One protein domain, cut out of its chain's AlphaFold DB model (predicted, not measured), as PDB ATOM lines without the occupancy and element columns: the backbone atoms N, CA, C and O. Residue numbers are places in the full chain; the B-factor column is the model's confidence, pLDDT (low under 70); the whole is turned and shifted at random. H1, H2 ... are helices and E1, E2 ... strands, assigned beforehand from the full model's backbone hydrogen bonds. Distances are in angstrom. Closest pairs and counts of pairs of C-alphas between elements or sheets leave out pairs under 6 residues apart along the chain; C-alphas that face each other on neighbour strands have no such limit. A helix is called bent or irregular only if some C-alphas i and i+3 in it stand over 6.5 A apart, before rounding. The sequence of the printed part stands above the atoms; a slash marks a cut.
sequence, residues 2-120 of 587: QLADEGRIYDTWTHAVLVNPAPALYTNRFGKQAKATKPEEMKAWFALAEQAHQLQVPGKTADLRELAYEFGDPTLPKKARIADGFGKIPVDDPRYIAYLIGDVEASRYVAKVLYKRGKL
ATOM      1  N   GLN A   2     198.944 164.634 171.423       96.12
ATOM      2  CA  GLN A   2     199.548 165.397 170.312       96.12
ATOM      3  C   GLN A   2     200.497 164.575 169.425       96.12
ATOM      4  O   GLN A   2     200.271 164.472 168.226       96.12
ATOM      5  N   LEU A   3     201.493 163.900 170.010       96.88
ATOM      6  CA  LEU A   3     202.412 163.044 169.245       96.88
ATOM      7  C   LEU A   3     201.689 161.934 168.457       96.88
ATOM      8  O   LEU A   3     202.163 161.530 167.400       96.88
ATOM      9  N   ALA A   4     200.550 161.435 168.950       96.31
ATOM     10  CA  ALA A   4     199.766 160.437 168.227       96.31
ATOM     11  C   ALA A   4     199.053 161.059 167.019       96.31
ATOM     12  O   ALA A   4     199.022 160.450 165.954       96.31
ATOM     13  N   ASP A   5     198.506 162.271 167.168       96.06
ATOM     14  CA  ASP A   5     197.870 163.008 166.066       96.06
ATOM     15  C   ASP A   5     198.875 163.382 164.973       96.06
ATOM     16  O   ASP A   5     198.546 163.315 163.794       96.06
ATOM     17  N   GLU A   6     200.115 163.685 165.361       96.38
ATOM     18  CA  GLU A   6     201.247 163.911 164.452       96.38
ATOM     19  C   GLU A   6     201.775 162.612 163.806       96.38
ATOM     20  O   GLU A   6     202.700 162.659 162.999       96.38
ATOM     21  N   GLY A   7     201.238 161.438 164.167       94.06
ATOM     22  CA  GLY A   7     201.688 160.142 163.646       94.06
ATOM     23  C   GLY A   7     203.074 159.711 164.140       94.06
ATOM     24  O   GLY A   7     203.732 158.893 163.503       94.06
ATOM     25  N   ARG A   8     203.530 160.256 165.274       94.94
ATOM     26  CA  ARG A   8     204.867 160.041 165.856       94.94
ATOM     27  C   ARG A   8     204.890 159.026 167.001       94.94
ATOM     28  O   ARG A   8     205.921 158.870 167.650       94.94
ATOM     29  N   ILE A   9     203.771 158.352 167.269       93.31
ATOM     30  CA  ILE A   9     203.678 157.273 168.258       93.31
ATOM     31  C   ILE A   9     203.513 155.934 167.550       93.31
ATOM     32  O   ILE A   9     202.744 155.808 166.599       93.31
ATOM     33  N   TYR A  10     204.206 154.928 168.075       93.88
ATOM     34  CA  TYR A  10     203.993 153.535 167.733       93.88
ATOM     35  C   TYR A  10     204.018 152.678 168.997       93.88
ATOM     36  O   TYR A  10     205.063 152.526 169.628       93.88
ATOM     37  N   ASP A  11     202.872 152.097 169.334       95.62
ATOM     38  CA  ASP A  11     202.733 151.106 170.390       95.62
ATOM     39  C   ASP A  11     202.660 149.692 169.785       95.62
ATOM     40  O   ASP A  11     201.770 149.371 168.982       95.62
ATOM     41  N   THR A  12     203.612 148.833 170.176       95.56
ATOM     42  CA  THR A  12     203.665 147.424 169.761       95.56
ATOM     43  C   THR A  12     202.467 146.617 170.239       95.56
ATOM     44  O   THR A  12     202.042 145.721 169.516       95.56
ATOM     45  N   TRP A  13     201.924 146.907 171.422       95.19
ATOM     46  CA  TRP A  13     200.748 146.231 171.962       95.19
ATOM     47  C   TRP A  13     199.541 146.500 171.072       95.19
ATOM     48  O   TRP A  13     198.921 145.569 170.561       95.19
ATOM     49  N   THR A  14     199.260 147.776 170.812       95.06
ATOM     50  CA  THR A  14     198.140 148.207 169.967       95.06
ATOM     51  C   THR A  14     198.239 147.610 168.575       95.06
ATOM     52  O   THR A  14     197.259 147.087 168.048       95.06
ATOM     53  N   HIS A  15     199.435 147.614 167.981       95.31
ATOM     54  CA  HIS A  15     199.621 147.015 166.669       95.31
ATOM     55  C   HIS A  15     199.470 145.486 166.704       95.31
ATOM     56  O   HIS A  15     198.820 144.915 165.827       95.31
ATOM     57  N   ALA A  16     199.997 144.817 167.736       95.38
ATOM     58  CA  ALA A  16     199.859 143.373 167.911       95.38
ATOM     59  C   ALA A  16     198.393 142.939 168.021       95.38
ATOM     60  O   ALA A  16     198.034 141.928 167.425       95.38
ATOM     61  N   VAL A  17     197.527 143.709 168.688       93.19
ATOM     62  CA  VAL A  17     196.079 143.419 168.742       93.19
ATOM     63  C   VAL A  17     195.466 143.322 167.339       93.19
ATOM     64  O   VAL A  17     194.564 142.514 167.119       93.19
ATOM     65  N   LEU A  18     195.972 144.098 166.378       92.06
ATOM     66  CA  LEU A  18     195.461 144.135 165.006       92.06
ATOM     67  C   LEU A  18     196.067 143.052 164.107       92.06
ATOM     68  O   LEU A  18     195.352 142.450 163.305       92.06
ATOM     69  N   VAL A  19     197.380 142.812 164.212       92.38
ATOM     70  CA  VAL A  19     198.131 141.981 163.242       92.38
ATOM     71  C   VAL A  19     198.647 140.658 163.814       92.38
ATOM     72  O   VAL A  19     199.159 139.818 163.074       92.38
ATOM     73  N   ASN A  20     198.524 140.457 165.124       92.56
ATOM     74  CA  ASN A  20     198.882 139.232 165.835       92.56
ATOM     75  C   ASN A  20     197.875 138.919 166.967       92.56
ATOM     76  O   ASN A  20     198.267 138.843 168.139       92.56
ATOM     77  N   PRO A  21     196.574 138.774 166.649       88.75
ATOM     78  CA  PRO A  21     195.545 138.567 167.663       88.75
ATOM     79  C   PRO A  21     195.791 137.278 168.459       88.75
ATOM     80  O   PRO A  21     196.278 136.284 167.921       88.75
ATOM     81  N   ALA A  22     195.422 137.294 169.740       89.94
ATOM     82  CA  ALA A  22     195.581 136.144 170.620       89.94
ATOM     83  C   ALA A  22     194.741 134.947 170.127       89.94
ATOM     84  O   ALA A  22     193.533 135.099 169.912       89.94
ATOM     85  N   PRO A  23     195.331 133.749 169.960       88.94
ATOM     86  CA  PRO A  23     194.566 132.533 169.714       88.94
ATOM     87  C   PRO A  23     193.842 132.096 170.995       88.94
ATOM     88  O   PRO A  23     194.286 132.392 172.100       88.94
ATOM     89  N   ALA A  24     192.756 131.327 170.874       87.00
ATOM     90  CA  ALA A  24     191.994 130.861 172.043       87.00
ATOM     91  C   ALA A  24     192.834 130.015 173.024       87.00
ATOM     92  O   ALA A  24     192.605 130.058 174.235       87.00
ATOM     93  N   LEU A  25     193.793 129.254 172.490       91.38
ATOM     94  CA  LEU A  25     194.777 128.459 173.221       91.38
ATOM     95  C   LEU A  25     196.157 128.665 172.593       91.38
ATOM     96  O   LEU A  25     196.272 128.716 171.367       91.38
ATOM     97  N   TYR A  26     197.193 128.744 173.422       94.12
ATOM     98  CA  TYR A  26     198.586 128.800 172.978       94.12
ATOM     99  C   TYR A  26     199.526 128.159 173.996       94.12
ATOM    100  O   TYR A  26     199.199 128.024 175.174       94.12
ATOM    101  N   THR A  27     200.718 127.782 173.541       96.06
ATOM    102  CA  THR A  27     201.825 127.437 174.434       96.06
ATOM    103  C   THR A  27     202.534 128.726 174.815       96.06
ATOM    104  O   THR A  27     203.059 129.404 173.936       96.06
ATOM    105  N   ASN A  28     202.534 129.079 176.099       95.31
ATOM    106  CA  ASN A  28     203.199 130.289 176.570       95.31
ATOM    107  C   ASN A  28     204.729 130.148 176.573       95.31
ATOM    108  O   ASN A  28     205.259 129.043 176.419       95.31
ATOM    109  N   ARG A  29     205.443 131.242 176.862       93.44
ATOM    110  CA  ARG A  29     206.917 131.260 176.946       93.44
ATOM    111  C   ARG A  29     207.547 130.277 177.937       93.44
ATOM    112  O   ARG A  29     208.756 130.075 177.910       93.44
ATOM    113  N   PHE A  30     206.750 129.675 178.816       93.81
ATOM    114  CA  PHE A  30     207.177 128.668 179.789       93.81
ATOM    115  C   PHE A  30     206.828 127.232 179.362       93.81
ATOM    116  O   PHE A  30     206.900 126.319 180.183       93.81
ATOM    117  N   GLY A  31     206.389 127.019 178.117       94.12
ATOM    118  CA  GLY A  31     206.017 125.701 177.601       94.12
ATOM    119  C   GLY A  31     204.673 125.174 178.117       94.12
ATOM    120  O   GLY A  31     204.364 123.999 177.924       94.12
ATOM    121  N   LYS A  32     203.860 126.008 178.781       96.25
ATOM    122  CA  LYS A  32     202.560 125.604 179.341       96.25
ATOM    123  C   LYS A  32     201.416 126.043 178.437       96.25
ATOM    124  O   LYS A  32     201.442 127.139 177.883       96.25
ATOM    125  N   GLN A  33     200.379 125.213 178.343       96.38
ATOM    126  CA  GLN A  33     199.132 125.596 177.683       96.38
ATOM    127  C   GLN A  33     198.446 126.728 178.457       96.38
ATOM    128  O   GLN A  33     198.207 126.616 179.661       96.38
ATOM    129  N   ALA A  34     198.125 127.805 177.751       94.69
ATOM    130  CA  ALA A  34     197.439 128.984 178.253       94.69
ATOM    131  C   ALA A  34     196.179 129.253 177.424       94.69
ATOM    132  O   ALA A  34     196.124 128.956 176.229       94.69
ATOM    133  N   LYS A  35     195.158 129.812 178.077       92.94
ATOM    134  CA  LYS A  35     193.926 130.283 177.434       92.94
ATOM    135  C   LYS A  35     194.038 131.775 177.147       92.94
ATOM    136  O   LYS A  35     194.731 132.484 177.871       92.94
ATOM    137  N   ALA A  36     193.355 132.227 176.105       91.00
ATOM    138  CA  ALA A  36     193.132 133.642 175.830       91.00
ATOM    139  C   ALA A  36     191.701 133.842 175.311       91.00
ATOM    140  O   ALA A  36     191.480 134.319 174.199       91.00
ATOM    141  N   THR A  37     190.703 133.393 176.078       83.88
ATOM    142  CA  THR A  37     189.297 133.430 175.634       83.88
ATOM    143  C   THR A  37     188.531 134.646 176.148       83.88
ATOM    144  O   THR A  37     187.489 134.978 175.578       83.88
ATOM    145  N   LYS A  38     189.066 135.336 177.163       84.50
ATOM    146  CA  LYS A  38     188.540 136.585 177.737       84.50
ATOM    147  C   LYS A  38     189.626 137.672 177.843       84.50
ATOM    148  O   LYS A  38     190.808 137.317 177.882       84.50
ATOM    149  N   PRO A  39     189.259 138.967 177.896       87.50
ATOM    150  CA  PRO A  39     190.212 140.082 177.899       87.50
ATOM    151  C   PRO A  39     191.354 139.950 178.916       87.50
ATOM    152  O   PRO A  39     192.510 140.173 178.567       87.50
ATOM    153  N   GLU A  40     191.066 139.520 180.144       85.75
ATOM    154  CA  GLU A  40     192.061 139.420 181.221       85.75
ATOM    155  C   GLU A  40     193.114 138.344 180.929       85.75
ATOM    156  O   GLU A  40     194.286 138.505 181.258       85.75
ATOM    157  N   GLU A  41     192.711 137.257 180.266       90.69
ATOM    158  CA  GLU A  41     193.621 136.196 179.824       90.69
ATOM    159  C   GLU A  41     194.451 136.637 178.610       90.69
ATOM    160  O   GLU A  41     195.639 136.327 178.510       90.69
ATOM    161  N   MET A  42     193.840 137.400 177.699       92.31
ATOM    162  CA  MET A  42     194.500 137.913 176.496       92.31
ATOM    163  C   MET A  42     195.632 138.893 176.813       92.31
ATOM    164  O   MET A  42     196.597 138.949 176.052       92.31
ATOM    165  N   LYS A  43     195.577 139.619 177.939       92.62
ATOM    166  CA  LYS A  43     196.666 140.519 178.359       92.62
ATOM    167  C   LYS A  43     198.025 139.809 178.395       92.62
ATOM    168  O   LYS A  43     199.031 140.375 177.975       92.62
ATOM    169  N   ALA A  44     198.058 138.551 178.841       93.25
ATOM    170  CA  ALA A  44     199.296 137.779 178.900       93.25
ATOM    171  C   ALA A  44     199.907 137.538 177.511       93.25
ATOM    172  O   ALA A  44     201.123 137.630 177.373       93.25
ATOM    173  N   TRP A  45     199.080 137.300 176.484       95.00
ATOM    174  CA  TRP A  45     199.540 137.112 175.103       95.00
ATOM    175  C   TRP A  45     200.243 138.358 174.563       95.00
ATOM    176  O   TRP A  45     201.284 138.251 173.919       95.00
ATOM    177  N   PHE A  46     199.686 139.543 174.822       95.19
ATOM    178  CA  PHE A  46     200.207 140.802 174.286       95.19
ATOM    179  C   PHE A  46     201.378 141.380 175.094       95.19
ATOM    180  O   PHE A  46     202.040 142.307 174.625       95.19
ATOM    181  N   ALA A  47     201.691 140.815 176.265       94.31
ATOM    182  CA  ALA A  47     202.852 141.216 177.050       94.31
ATOM    183  C   ALA A  47     204.141 141.103 176.222       94.31
ATOM    184  O   ALA A  47     204.364 140.110 175.531       94.31
ATOM    185  N   LEU A  48     205.030 142.092 176.336       94.81
ATOM    186  CA  LEU A  48     206.209 142.210 175.470       94.81
ATOM    187  C   LEU A  48     207.084 140.946 175.443       94.81
ATOM    188  O   LEU A  48     207.512 140.508 174.378       94.81
ATOM    189  N   ALA A  49     207.331 140.333 176.602       93.00
ATOM    190  CA  ALA A  49     208.140 139.118 176.679       93.00
ATOM    191  C   ALA A  49     207.445 137.896 176.055       93.00
ATOM    192  O   ALA A  49     208.117 137.027 175.500       93.00
ATOM    193  N   GLU A  50     206.114 137.833 176.132       95.69
ATOM    194  CA  GLU A  50     205.331 136.787 175.479       95.69
ATOM    195  C   GLU A  50     205.314 137.017 173.965       95.69
ATOM    196  O   GLU A  50     205.648 136.108 173.215       95.69
ATOM    197  N   GLN A  51     205.069 138.246 173.499       96.62
ATOM    198  CA  GLN A  51     205.164 138.595 172.078       96.62
ATOM    199  C   GLN A  51     206.544 138.281 171.498       96.62
ATOM    200  O   GLN A  51     206.623 137.693 170.424       96.62
ATOM    201  N   ALA A  52     207.630 138.612 172.201       96.25
ATOM    202  CA  ALA A  52     208.977 138.279 171.748       96.25
ATOM    203  C   ALA A  52     209.153 136.764 171.545       96.25
ATOM    204  O   ALA A  52     209.642 136.332 170.502       96.25
ATOM    205  N   HIS A  53     208.667 135.957 172.494       95.75
ATOM    206  CA  HIS A  53     208.684 134.500 172.390       95.75
ATOM    207  C   HIS A  53     207.837 133.985 171.214       95.75
ATOM    208  O   HIS A  53     208.340 133.244 170.370       95.75
ATOM    209  N   GLN A  54     206.577 134.418 171.111       96.06
ATOM    210  CA  GLN A  54     205.642 133.973 170.069       96.06
ATOM    211  C   GLN A  54     206.080 134.392 168.658       96.06
ATOM    212  O   GLN A  54     205.793 133.710 167.674       96.06
ATOM    213  N   LEU A  55     206.788 135.517 168.543       96.38
ATOM    214  CA  LEU A  55     207.356 136.014 167.291       96.38
ATOM    215  C   LEU A  55     208.768 135.481 167.013       96.38
ATOM    216  O   LEU A  55     209.325 135.817 165.970       96.38
ATOM    217  N   GLN A  56     209.321 134.654 167.908       95.88
ATOM    218  CA  GLN A  56     210.656 134.055 167.802       95.88
ATOM    219  C   GLN A  56     211.764 135.101 167.618       95.88
ATOM    220  O   GLN A  56     212.668 134.951 166.795       95.88
ATOM    221  N   VAL A  57     211.688 136.183 168.393       95.94
ATOM    222  CA  VAL A  57     212.711 137.232 168.441       95.94
ATOM    223  C   VAL A  57     213.371 137.289 169.817       95.94
ATOM    224  O   VAL A  57     212.779 136.825 170.795       95.94
ATOM    225  N   PRO A  58     214.583 137.868 169.932       94.12
ATOM    226  CA  PRO A  58     215.209 138.084 171.230       94.12
ATOM    227  C   PRO A  58     214.270 138.835 172.186       94.12
ATOM    228  O   PRO A  58     213.724 139.885 171.839       94.12
ATOM    229  N   GLY A  59     214.055 138.259 173.371       88.06
ATOM    230  CA  GLY A  59     213.226 138.828 174.431       88.06
ATOM    231  C   GLY A  59     214.046 139.515 175.520       88.06
ATOM    232  O   GLY A  59     215.263 139.648 175.419       88.06
ATOM    233  N   LYS A  60     213.358 139.920 176.592       84.75
ATOM    234  CA  LYS A  60     213.990 140.483 177.793       84.75
ATOM    235  C   LYS A  60     214.852 139.426 178.489       84.75
ATOM    236  O   LYS A  60     214.424 138.278 178.616       84.75
ATOM    237  N   THR A  61     216.018 139.826 178.981       75.81
ATOM    238  CA  THR A  61     216.963 138.954 179.700       75.81
ATOM    239  C   THR A  61     216.891 139.094 181.222       75.81
ATOM    240  O   THR A  61     217.365 138.206 181.921       75.81
ATOM    241  N   ALA A  62     216.275 140.164 181.738       81.81
ATOM    242  CA  ALA A  62     216.155 140.454 183.168       81.81
ATOM    243  C   ALA A  62     214.686 140.471 183.637       81.81
ATOM    244  O   ALA A  62     213.783 140.804 182.861       81.81
ATOM    245  N   ASP A  63     214.450 140.145 184.913       85.88
ATOM    246  CA  ASP A  63     213.140 140.241 185.569       85.88
ATOM    247  C   ASP A  63     213.141 141.355 186.628       85.88
ATOM    248  O   ASP A  63     213.775 141.250 187.677       85.88
ATOM    249  N   LEU A  64     212.379 142.423 186.371       91.88
ATOM    250  CA  LEU A  64     212.250 143.553 187.291       91.88
ATOM    251  C   LEU A  64     211.681 143.147 188.659       91.88
ATOM    252  O   LEU A  64     211.948 143.816 189.652       91.88
ATOM    253  N   ARG A  65     210.903 142.058 188.741       93.00
ATOM    254  CA  ARG A  65     210.320 141.590 190.009       93.00
ATOM    255  C   ARG A  65     211.364 141.041 190.969       93.00
ATOM    256  O   ARG A  65     211.158 141.139 192.174       93.00
ATOM    257  N   GLU A  66     212.440 140.453 190.455       92.88
ATOM    258  CA  GLU A  66     213.552 139.986 191.290       92.88
ATOM    259  C   GLU A  66     214.254 141.185 191.923       92.88
ATOM    260  O   GLU A  66     214.416 141.231 193.140       92.88
ATOM    261  N   LEU A  67     214.526 142.213 191.117       94.38
ATOM    262  CA  LEU A  67     215.124 143.455 191.591       94.38
ATOM    263  C   LEU A  67     214.216 144.179 192.597       94.38
ATOM    264  O   LEU A  67     214.662 144.566 193.673       94.38
ATOM    265  N   ALA A  68     212.920 144.288 192.300       96.12
ATOM    266  CA  ALA A  68     211.941 144.856 193.223       96.12
ATOM    267  C   ALA A  68     211.882 144.067 194.543       96.12
ATOM    268  O   ALA A  68     211.816 144.657 195.613       96.12
ATOM    269  N   TYR A  69     211.950 142.734 194.507       96.56
ATOM    270  CA  TYR A  69     211.999 141.940 195.733       96.56
ATOM    271  C   TYR A  69     213.231 142.275 196.590       96.56
ATOM    272  O   TYR A  69     213.101 142.386 197.806       96.56
ATOM    273  N   GLU A  70     214.405 142.465 195.986       95.31
ATOM    274  CA  GLU A  70     215.631 142.818 196.715       95.31
ATOM    275  C   GLU A  70     215.520 144.164 197.443       95.31
ATOM    276  O   GLU A  70     215.863 144.231 198.623       95.31
ATOM    277  N   PHE A  71     214.992 145.192 196.770       95.81
ATOM    278  CA  PHE A  71     214.846 146.550 197.320       95.81
ATOM    279  C   PHE A  71     213.594 146.755 198.187       95.81
ATOM    280  O   PHE A  71     213.484 147.765 198.882       95.81
ATOM    281  N   GLY A  72     212.645 145.820 198.152       95.50
ATOM    282  CA  GLY A  72     211.452 145.855 198.993       95.50
ATOM    283  C   GLY A  72     211.737 145.487 200.449       95.50
ATOM    284  O   GLY A  72     212.664 144.727 200.739       95.50
ATOM    285  N   ASP A  73     210.886 145.964 201.357       95.81
ATOM    286  CA  ASP A  73     210.990 145.719 202.798       95.81
ATOM    287  C   ASP A  73     211.026 144.205 203.118       95.81
ATOM    288  O   ASP A  73     210.064 143.481 202.829       95.81
ATOM    289  N   PRO A  74     212.119 143.696 203.723       95.56
ATOM    290  CA  PRO A  74     212.294 142.275 204.000       95.56
ATOM    291  C   PRO A  74     211.319 141.713 205.038       95.56
ATOM    292  O   PRO A  74     211.176 140.492 205.112       95.56
ATOM    293  N   THR A  75     210.646 142.565 205.816       96.75
ATOM    294  CA  THR A  75     209.618 142.156 206.782       96.75
ATOM    295  C   THR A  75     208.285 141.819 206.112       96.75
ATOM    296  O   THR A  75     207.460 141.109 206.690       96.75
ATOM    297  N   LEU A  76     208.076 142.275 204.871       94.88
ATOM    298  CA  LEU A  76     206.842 142.047 204.137       94.88
ATOM    299  C   LEU A  76     206.802 140.649 203.488       94.88
ATOM    300  O   LEU A  76     207.805 140.153 202.962       94.88
ATOM    301  N   PRO A  77     205.615 140.016 203.411       95.44
ATOM    302  CA  PRO A  77     205.415 138.819 202.601       95.44
ATOM    303  C   PRO A  77     205.781 139.064 201.132       95.44
ATOM    304  O   PRO A  77     205.564 140.153 200.607       95.44
ATOM    305  N   LYS A  78     206.245 138.024 200.423       94.62
ATOM    306  CA  LYS A  78     206.817 138.123 199.061       94.62
ATOM    307  C   LYS A  78     206.066 139.055 198.099       94.62
ATOM    308  O   LYS A  78     206.704 139.853 197.420       94.62
ATOM    309  N   LYS A  79     204.733 138.957 198.012       93.12
ATOM    310  CA  LYS A  79     203.929 139.789 197.097       93.12
ATOM    311  C   LYS A  79     203.945 141.269 197.500       93.12
ATOM    312  O   LYS A  79     204.146 142.116 196.638       93.12
ATOM    313  N   ALA A  80     203.750 141.557 198.788       92.69
ATOM    314  CA  ALA A  80     203.776 142.916 199.325       92.69
ATOM    315  C   ALA A  80     205.184 143.517 199.238       92.69
ATOM    316  O   ALA A  80     205.330 144.662 198.835       92.69
ATOM    317  N   ARG A  81     206.216 142.705 199.491       96.25
ATOM    318  CA  ARG A  81     207.618 143.096 199.331       96.25
ATOM    319  C   ARG A  81     207.951 143.521 197.901       96.25
ATOM    320  O   ARG A  81     208.551 144.565 197.704       96.25
ATOM    321  N   ILE A  82     207.538 142.742 196.897       95.31
ATOM    322  CA  ILE A  82     207.737 143.114 195.484       95.31
ATOM    323  C   ILE A  82     207.029 144.437 195.164       95.31
ATOM    324  O   ILE A  82     207.614 145.290 194.508       95.31
ATOM    325  N   ALA A  83     205.781 144.600 195.614       92.06
ATOM    326  CA  ALA A  83     205.010 145.817 195.368       92.06
ATOM    327  C   ALA A  83     205.683 147.056 195.980       92.06
ATOM    328  O   ALA A  83     205.855 148.059 195.293       92.06
ATOM    329  N   ASP A  84     206.117 146.946 197.235       94.06
ATOM    330  CA  ASP A  84     206.863 147.979 197.958       94.06
ATOM    331  C   ASP A  84     208.197 148.330 197.276       94.06
ATOM    332  O   ASP A  84     208.581 149.496 197.194       94.06
ATOM    333  N   GLY A  85     208.889 147.325 196.740       95.69
ATOM    334  CA  GLY A  85     210.214 147.509 196.171       95.69
ATOM    335  C   GLY A  85     210.260 148.212 194.819       95.69
ATOM    336  O   GLY A  85     211.276 148.834 194.527       95.69
ATOM    337  N   PHE A  86     209.200 148.181 193.999       94.44
ATOM    338  CA  PHE A  86     209.221 148.805 192.662       94.44
ATOM    339  C   PHE A  86     209.595 150.292 192.694       94.44
ATOM    340  O   PHE A  86     210.367 150.739 191.852       94.44
ATOM    341  N   GLY A  87     209.078 151.044 193.670       91.94
ATOM    342  CA  GLY A  87     209.374 152.471 193.833       91.94
ATOM    343  C   GLY A  87     210.725 152.768 194.493       91.94
ATOM    344  O   GLY A  87     211.100 153.931 194.594       91.94
ATOM    345  N   LYS A  88     211.442 151.739 194.962       95.81
ATOM    346  CA  LYS A  88     212.696 151.856 195.725       95.81
ATOM    347  C   LYS A  88     213.933 151.412 194.942       95.81
ATOM    348  O   LYS A  88     215.040 151.537 195.456       95.81
ATOM    349  N   ILE A  89     213.762 150.897 193.724       96.25
ATOM    350  CA  ILE A  89     214.879 150.525 192.850       96.25
ATOM    351  C   ILE A  89     215.626 151.808 192.443       96.25
ATOM    352  O   ILE A  89     215.002 152.693 191.852       96.25
ATOM    353  N   PRO A  90     216.939 151.932 192.711       96.00
ATOM    354  CA  PRO A  90     217.719 153.078 192.258       96.00
ATOM    355  C   PRO A  90     217.709 153.171 190.730       96.00
ATOM    356  O   PRO A  90     217.962 152.189 190.031       96.00
ATOM    357  N   VAL A  91     217.426 154.361 190.199       94.62
ATOM    358  CA  VAL A  91     217.338 154.591 188.745       94.62
ATOM    359  C   VAL A  91     218.681 154.414 188.029       94.62
ATOM    360  O   VAL A  91     218.711 154.184 186.822       94.62
ATOM    361  N   ASP A  92     219.779 154.509 188.775       95.50
ATOM    362  CA  ASP A  92     221.157 154.308 188.342       95.50
ATOM    363  C   ASP A  92     221.697 152.896 188.650       95.50
ATOM    364  O   ASP A  92     222.845 152.603 188.308       95.50
ATOM    365  N   ASP A  93     220.891 151.990 189.231       95.12
ATOM    366  CA  ASP A  93     221.292 150.590 189.418       95.12
ATOM    367  C   ASP A  93     221.584 149.958 188.040       95.12
ATOM    368  O   ASP A  93     220.715 149.947 187.156       95.12
ATOM    369  N   PRO A  94     222.786 149.394 187.818       94.62
ATOM    370  CA  PRO A  94     223.181 148.880 186.509       94.62
ATOM    371  C   PRO A  94     222.275 147.744 186.008       94.62
ATOM    372  O   PRO A  94     222.113 147.576 184.799       94.62
ATOM    373  N   ARG A  95     221.645 146.978 186.908       94.50
ATOM    374  CA  ARG A  95     220.697 145.906 186.562       94.50
ATOM    375  C   ARG A  95     219.351 146.483 186.141       94.50
ATOM    376  O   ARG A  95     218.732 145.950 185.220       94.50
ATOM    377  N   TYR A  96     218.920 147.579 186.767       94.75
ATOM    378  CA  TYR A  96     217.727 148.306 186.340       94.75
ATOM    379  C   TYR A  96     217.932 148.929 184.956       94.75
ATOM    380  O   TYR A  96     217.108 148.730 184.064       94.75
ATOM    381  N   ILE A  97     219.078 149.576 184.726       93.88
ATOM    382  CA  ILE A  97     219.455 150.101 183.406       93.88
ATOM    383  C   ILE A  97     219.488 148.975 182.361       93.88
ATOM    384  O   ILE A  97     218.921 149.126 181.278       93.88
ATOM    385  N   ALA A  98     220.093 147.825 182.677       92.94
ATOM    386  CA  ALA A  98     220.125 146.670 181.777       92.94
ATOM    387  C   ALA A  98     218.716 146.143 181.445       92.94
ATOM    388  O   ALA A  98     218.443 145.813 180.290       92.94
ATOM    389  N   TYR A  99     217.806 146.111 182.426       93.31
ATOM    390  CA  TYR A  99     216.395 145.789 182.202       93.31
ATOM    391  C   TYR A  99     215.735 146.775 181.224       93.31
ATOM    392  O   TYR A  99     215.116 146.345 180.252       93.31
ATOM    393  N   LEU A 100     215.918 148.087 181.428       93.56
ATOM    394  CA  LEU A 100     215.356 149.125 180.554       93.56
ATOM    395  C   LEU A 100     215.891 149.038 179.117       93.56
ATOM    396  O   LEU A 100     215.123 149.163 178.163       93.56
ATOM    397  N   ILE A 101     217.192 148.776 178.944       93.94
ATOM    398  CA  ILE A 101     217.790 148.532 177.622       93.94
ATOM    399  C   ILE A 101     217.133 147.310 176.970       93.94
ATOM    400  O   ILE A 101     216.695 147.389 175.820       93.94
ATOM    401  N   GLY A 102     216.999 146.207 177.713       93.62
ATOM    402  CA  GLY A 102     216.340 144.992 177.236       93.62
ATOM    403  C   GLY A 102     214.891 145.227 176.790       93.62
ATOM    404  O   GLY A 102     214.466 144.674 175.774       93.62
ATOM    405  N   ASP A 103     214.144 146.086 177.486       93.81
ATOM    406  CA  ASP A 103     212.786 146.496 177.105       93.81
ATOM    407  C   ASP A 103     212.746 147.227 175.761       93.81
ATOM    408  O   ASP A 103     211.927 146.895 174.896       93.81
ATOM    409  N   VAL A 104     213.644 148.193 175.558       94.62
ATOM    410  CA  VAL A 104     213.751 148.942 174.297       94.62
ATOM    411  C   VAL A 104     214.152 148.014 173.149       94.62
ATOM    412  O   VAL A 104     213.561 148.066 172.065       94.62
ATOM    413  N   GLU A 105     215.126 147.131 173.369       95.25
ATOM    414  CA  GLU A 105     215.588 146.194 172.347       95.25
ATOM    415  C   GLU A 105     214.515 145.176 171.959       95.25
ATOM    416  O   GLU A 105     214.239 145.012 170.765       95.25
ATOM    417  N   ALA A 106     213.869 144.540 172.941       95.38
ATOM    418  CA  ALA A 106     212.775 143.603 172.705       95.38
ATOM    419  C   ALA A 106     211.618 144.288 171.962       95.38
ATOM    420  O   ALA A 106     211.130 143.756 170.962       95.38
ATOM    421  N   SER A 107     211.236 145.502 172.380       95.94
ATOM    422  CA  SER A 107     210.206 146.298 171.697       95.94
ATOM    423  C   SER A 107     210.574 146.554 170.240       95.94
ATOM    424  O   SER A 107     209.752 146.357 169.347       95.94
ATOM    425  N   ARG A 108     211.834 146.916 169.965       95.94
ATOM    426  CA  ARG A 108     212.338 147.138 168.603       95.94
ATOM    427  C   ARG A 108     212.269 145.871 167.747       95.94
ATOM    428  O   ARG A 108     211.900 145.957 166.574       95.94
ATOM    429  N   TYR A 109     212.634 144.707 168.283       97.00
ATOM    430  CA  TYR A 109     212.561 143.449 167.531       97.00
ATOM    431  C   TYR A 109     211.118 143.030 167.250       97.00
ATOM    432  O   TYR A 109     210.787 142.720 166.102       97.00
ATOM    433  N   VAL A 110     210.250 143.096 168.262       97.19
ATOM    434  CA  VAL A 110     208.812 142.832 168.125       97.19
ATOM    435  C   VAL A 110     208.194 143.773 167.089       97.19
ATOM    436  O   VAL A 110     207.547 143.308 166.151       97.19
ATOM    437  N   ALA A 111     208.473 145.077 167.173       96.00
ATOM    438  CA  ALA A 111     207.997 146.082 166.226       96.00
ATOM    439  C   ALA A 111     208.329 145.732 164.768       96.00
ATOM    440  O   ALA A 111     207.451 145.766 163.905       96.00
ATOM    441  N   LYS A 112     209.582 145.341 164.496       95.31
ATOM    442  CA  LYS A 112     210.034 144.957 163.150       95.31
ATOM    443  C   LYS A 112     209.255 143.769 162.589       95.31
ATOM    444  O   LYS A 112     208.962 143.755 161.396       95.31
ATOM    445  N   VAL A 113     208.943 142.766 163.412       96.81
ATOM    446  CA  VAL A 113     208.184 141.589 162.960       96.81
ATOM    447  C   VAL A 113     206.706 141.921 162.778       96.81
ATOM    448  O   VAL A 113     206.133 141.536 161.761       96.81
ATOM    449  N   LEU A 114     206.101 142.679 163.696       96.38
ATOM    450  CA  LEU A 114     204.706 143.117 163.564       96.38
ATOM    451  C   LEU A 114     204.492 143.929 162.281       96.38
ATOM    452  O   LEU A 114     203.574 143.628 161.528       96.38
ATOM    453  N   TYR A 115     205.396 144.863 161.965       93.69
ATOM    454  CA  TYR A 115     205.338 145.652 160.728       93.69
ATOM    455  C   TYR A 115     205.411 144.798 159.451       93.69
ATOM    456  O   TYR A 115     204.808 145.130 158.431       93.69
ATOM    457  N   LYS A 116     206.134 143.672 159.494       93.38
ATOM    458  CA  LYS A 116     206.167 142.705 158.385       93.38
ATOM    459  C   LYS A 116     204.867 141.903 158.267       93.38
ATOM    460  O   LYS A 116     204.530 141.495 157.162       93.38
ATOM    461  N   ARG A 117     204.158 141.660 159.377       93.25
ATOM    462  CA  ARG A 117     202.868 140.941 159.392       93.25
ATOM    463  C   ARG A 117     201.709 141.810 158.915       93.25
ATOM    464  O   ARG A 117     200.846 141.323 158.192       93.25
ATOM    465  N   GLY A 118     201.704 143.082 159.288       91.31
ATOM    466  CA  GLY A 118     200.759 144.072 158.791       91.31
ATOM    467  C   GLY A 118     201.375 145.461 158.854       91.31
ATOM    468  O   GLY A 118     202.085 145.794 159.798       91.31
ATOM    469  N   LYS A 119     201.147 146.261 157.812       87.50
ATOM    470  CA  LYS A 119     201.607 147.652 157.786       87.50
ATOM    471  C   LYS A 119     200.731 148.495 158.713       87.50
ATOM    472  O   LYS A 119     199.555 148.192 158.893       87.50
ATOM    473  N   LEU A 120     201.292 149.596 159.211       89.75
ATOM    474  CA  LEU A 120     200.524 150.674 159.835       89.75
ATOM    475  C   LEU A 120     199.701 151.408 158.768       89.75
ATOM    476  O   LEU A 120     200.100 152.459 158.272       89.75
TER     477      LEU A 120
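Overview. This is residues 2 to 120 of the 587 residues of the protein "POLAc domain-containing protein" of Actinomadura sp. WMMB 499 (UniProt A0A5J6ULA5). One long helix, H7, is the spine of two lobes: H2, H3 and H4 with a small hairpin of E1 and E2 gather at its later half, and the crossed helices H5 and H6 sit at its beginning. Residues 2 to 9, with H1, stick out. The 119 printed residues hold, in order, H1, H2, E1, E2, H3, H4, H5, H6 and H7; the two-strand sheet is antiparallel and the class mostly helix. The whole is only just loose, close to compact, with a radius of gyration of the C-alphas of 16.5 A and spans of 48 by 37 by 26 A.

Along the chain. Find C-alpha 2 at (199.548, 165.397, 170.312), where H1, residues 2 to 5, begins. Next come H2, 12 to 19, E1, 25 to 27, E2, 33 to 35, H3, 39 to 46, H4, 48 to 54, and H5, 64 to 71. H6, 78 to 88, covers 15.3 A and is only just irregular: C-alphas 84 and 87 are 6.6 A apart. H7, 94 to 117, runs 34.8 A to C-alpha 117 at (202.868, 140.941, 159.392).

Arrangement. Start at the hub, H7. Its residues 107 to 117 touch H2, closest C-alphas Ala 111 and Thr 12, 5.8 A, at a shallow tilt of 21 degrees. Its residues 106 to 110 touch H4, Val 110 to Ala 52, 5.8 A between C-alphas, at a steep tilt of 49 degrees. Its residues 95 to 99 touch H5, Tyr 99 to Leu 64, 6.9 A between C-alphas. H5 touches H6, about perpendicular at 85 degrees, closest C-alphas Ala 68 and Gly 85, 4.3 A. H2 and H3 only just touch, with 3 pairs of C-alphas within 8 A, the closest those of Trp 13 and Phe 46, 5.9 A. In the E1 and E2 hairpin, N 34 and O 26 are within hydrogen-bond range, 2.8 A. Every O i to N i+4 pair is within range in H4, H5 and H7, against 3 of 4 in H2, 2 of 4 in H3 and 5 of 7 in H6; H1 is too short for one.

Size, cuts and confidence. The C-alphas of Thr 75 and Lys 119 are the farthest apart, 49.9 A. The printed part has no cut, no link is long, and no printed residue is under 70 in pLDDT.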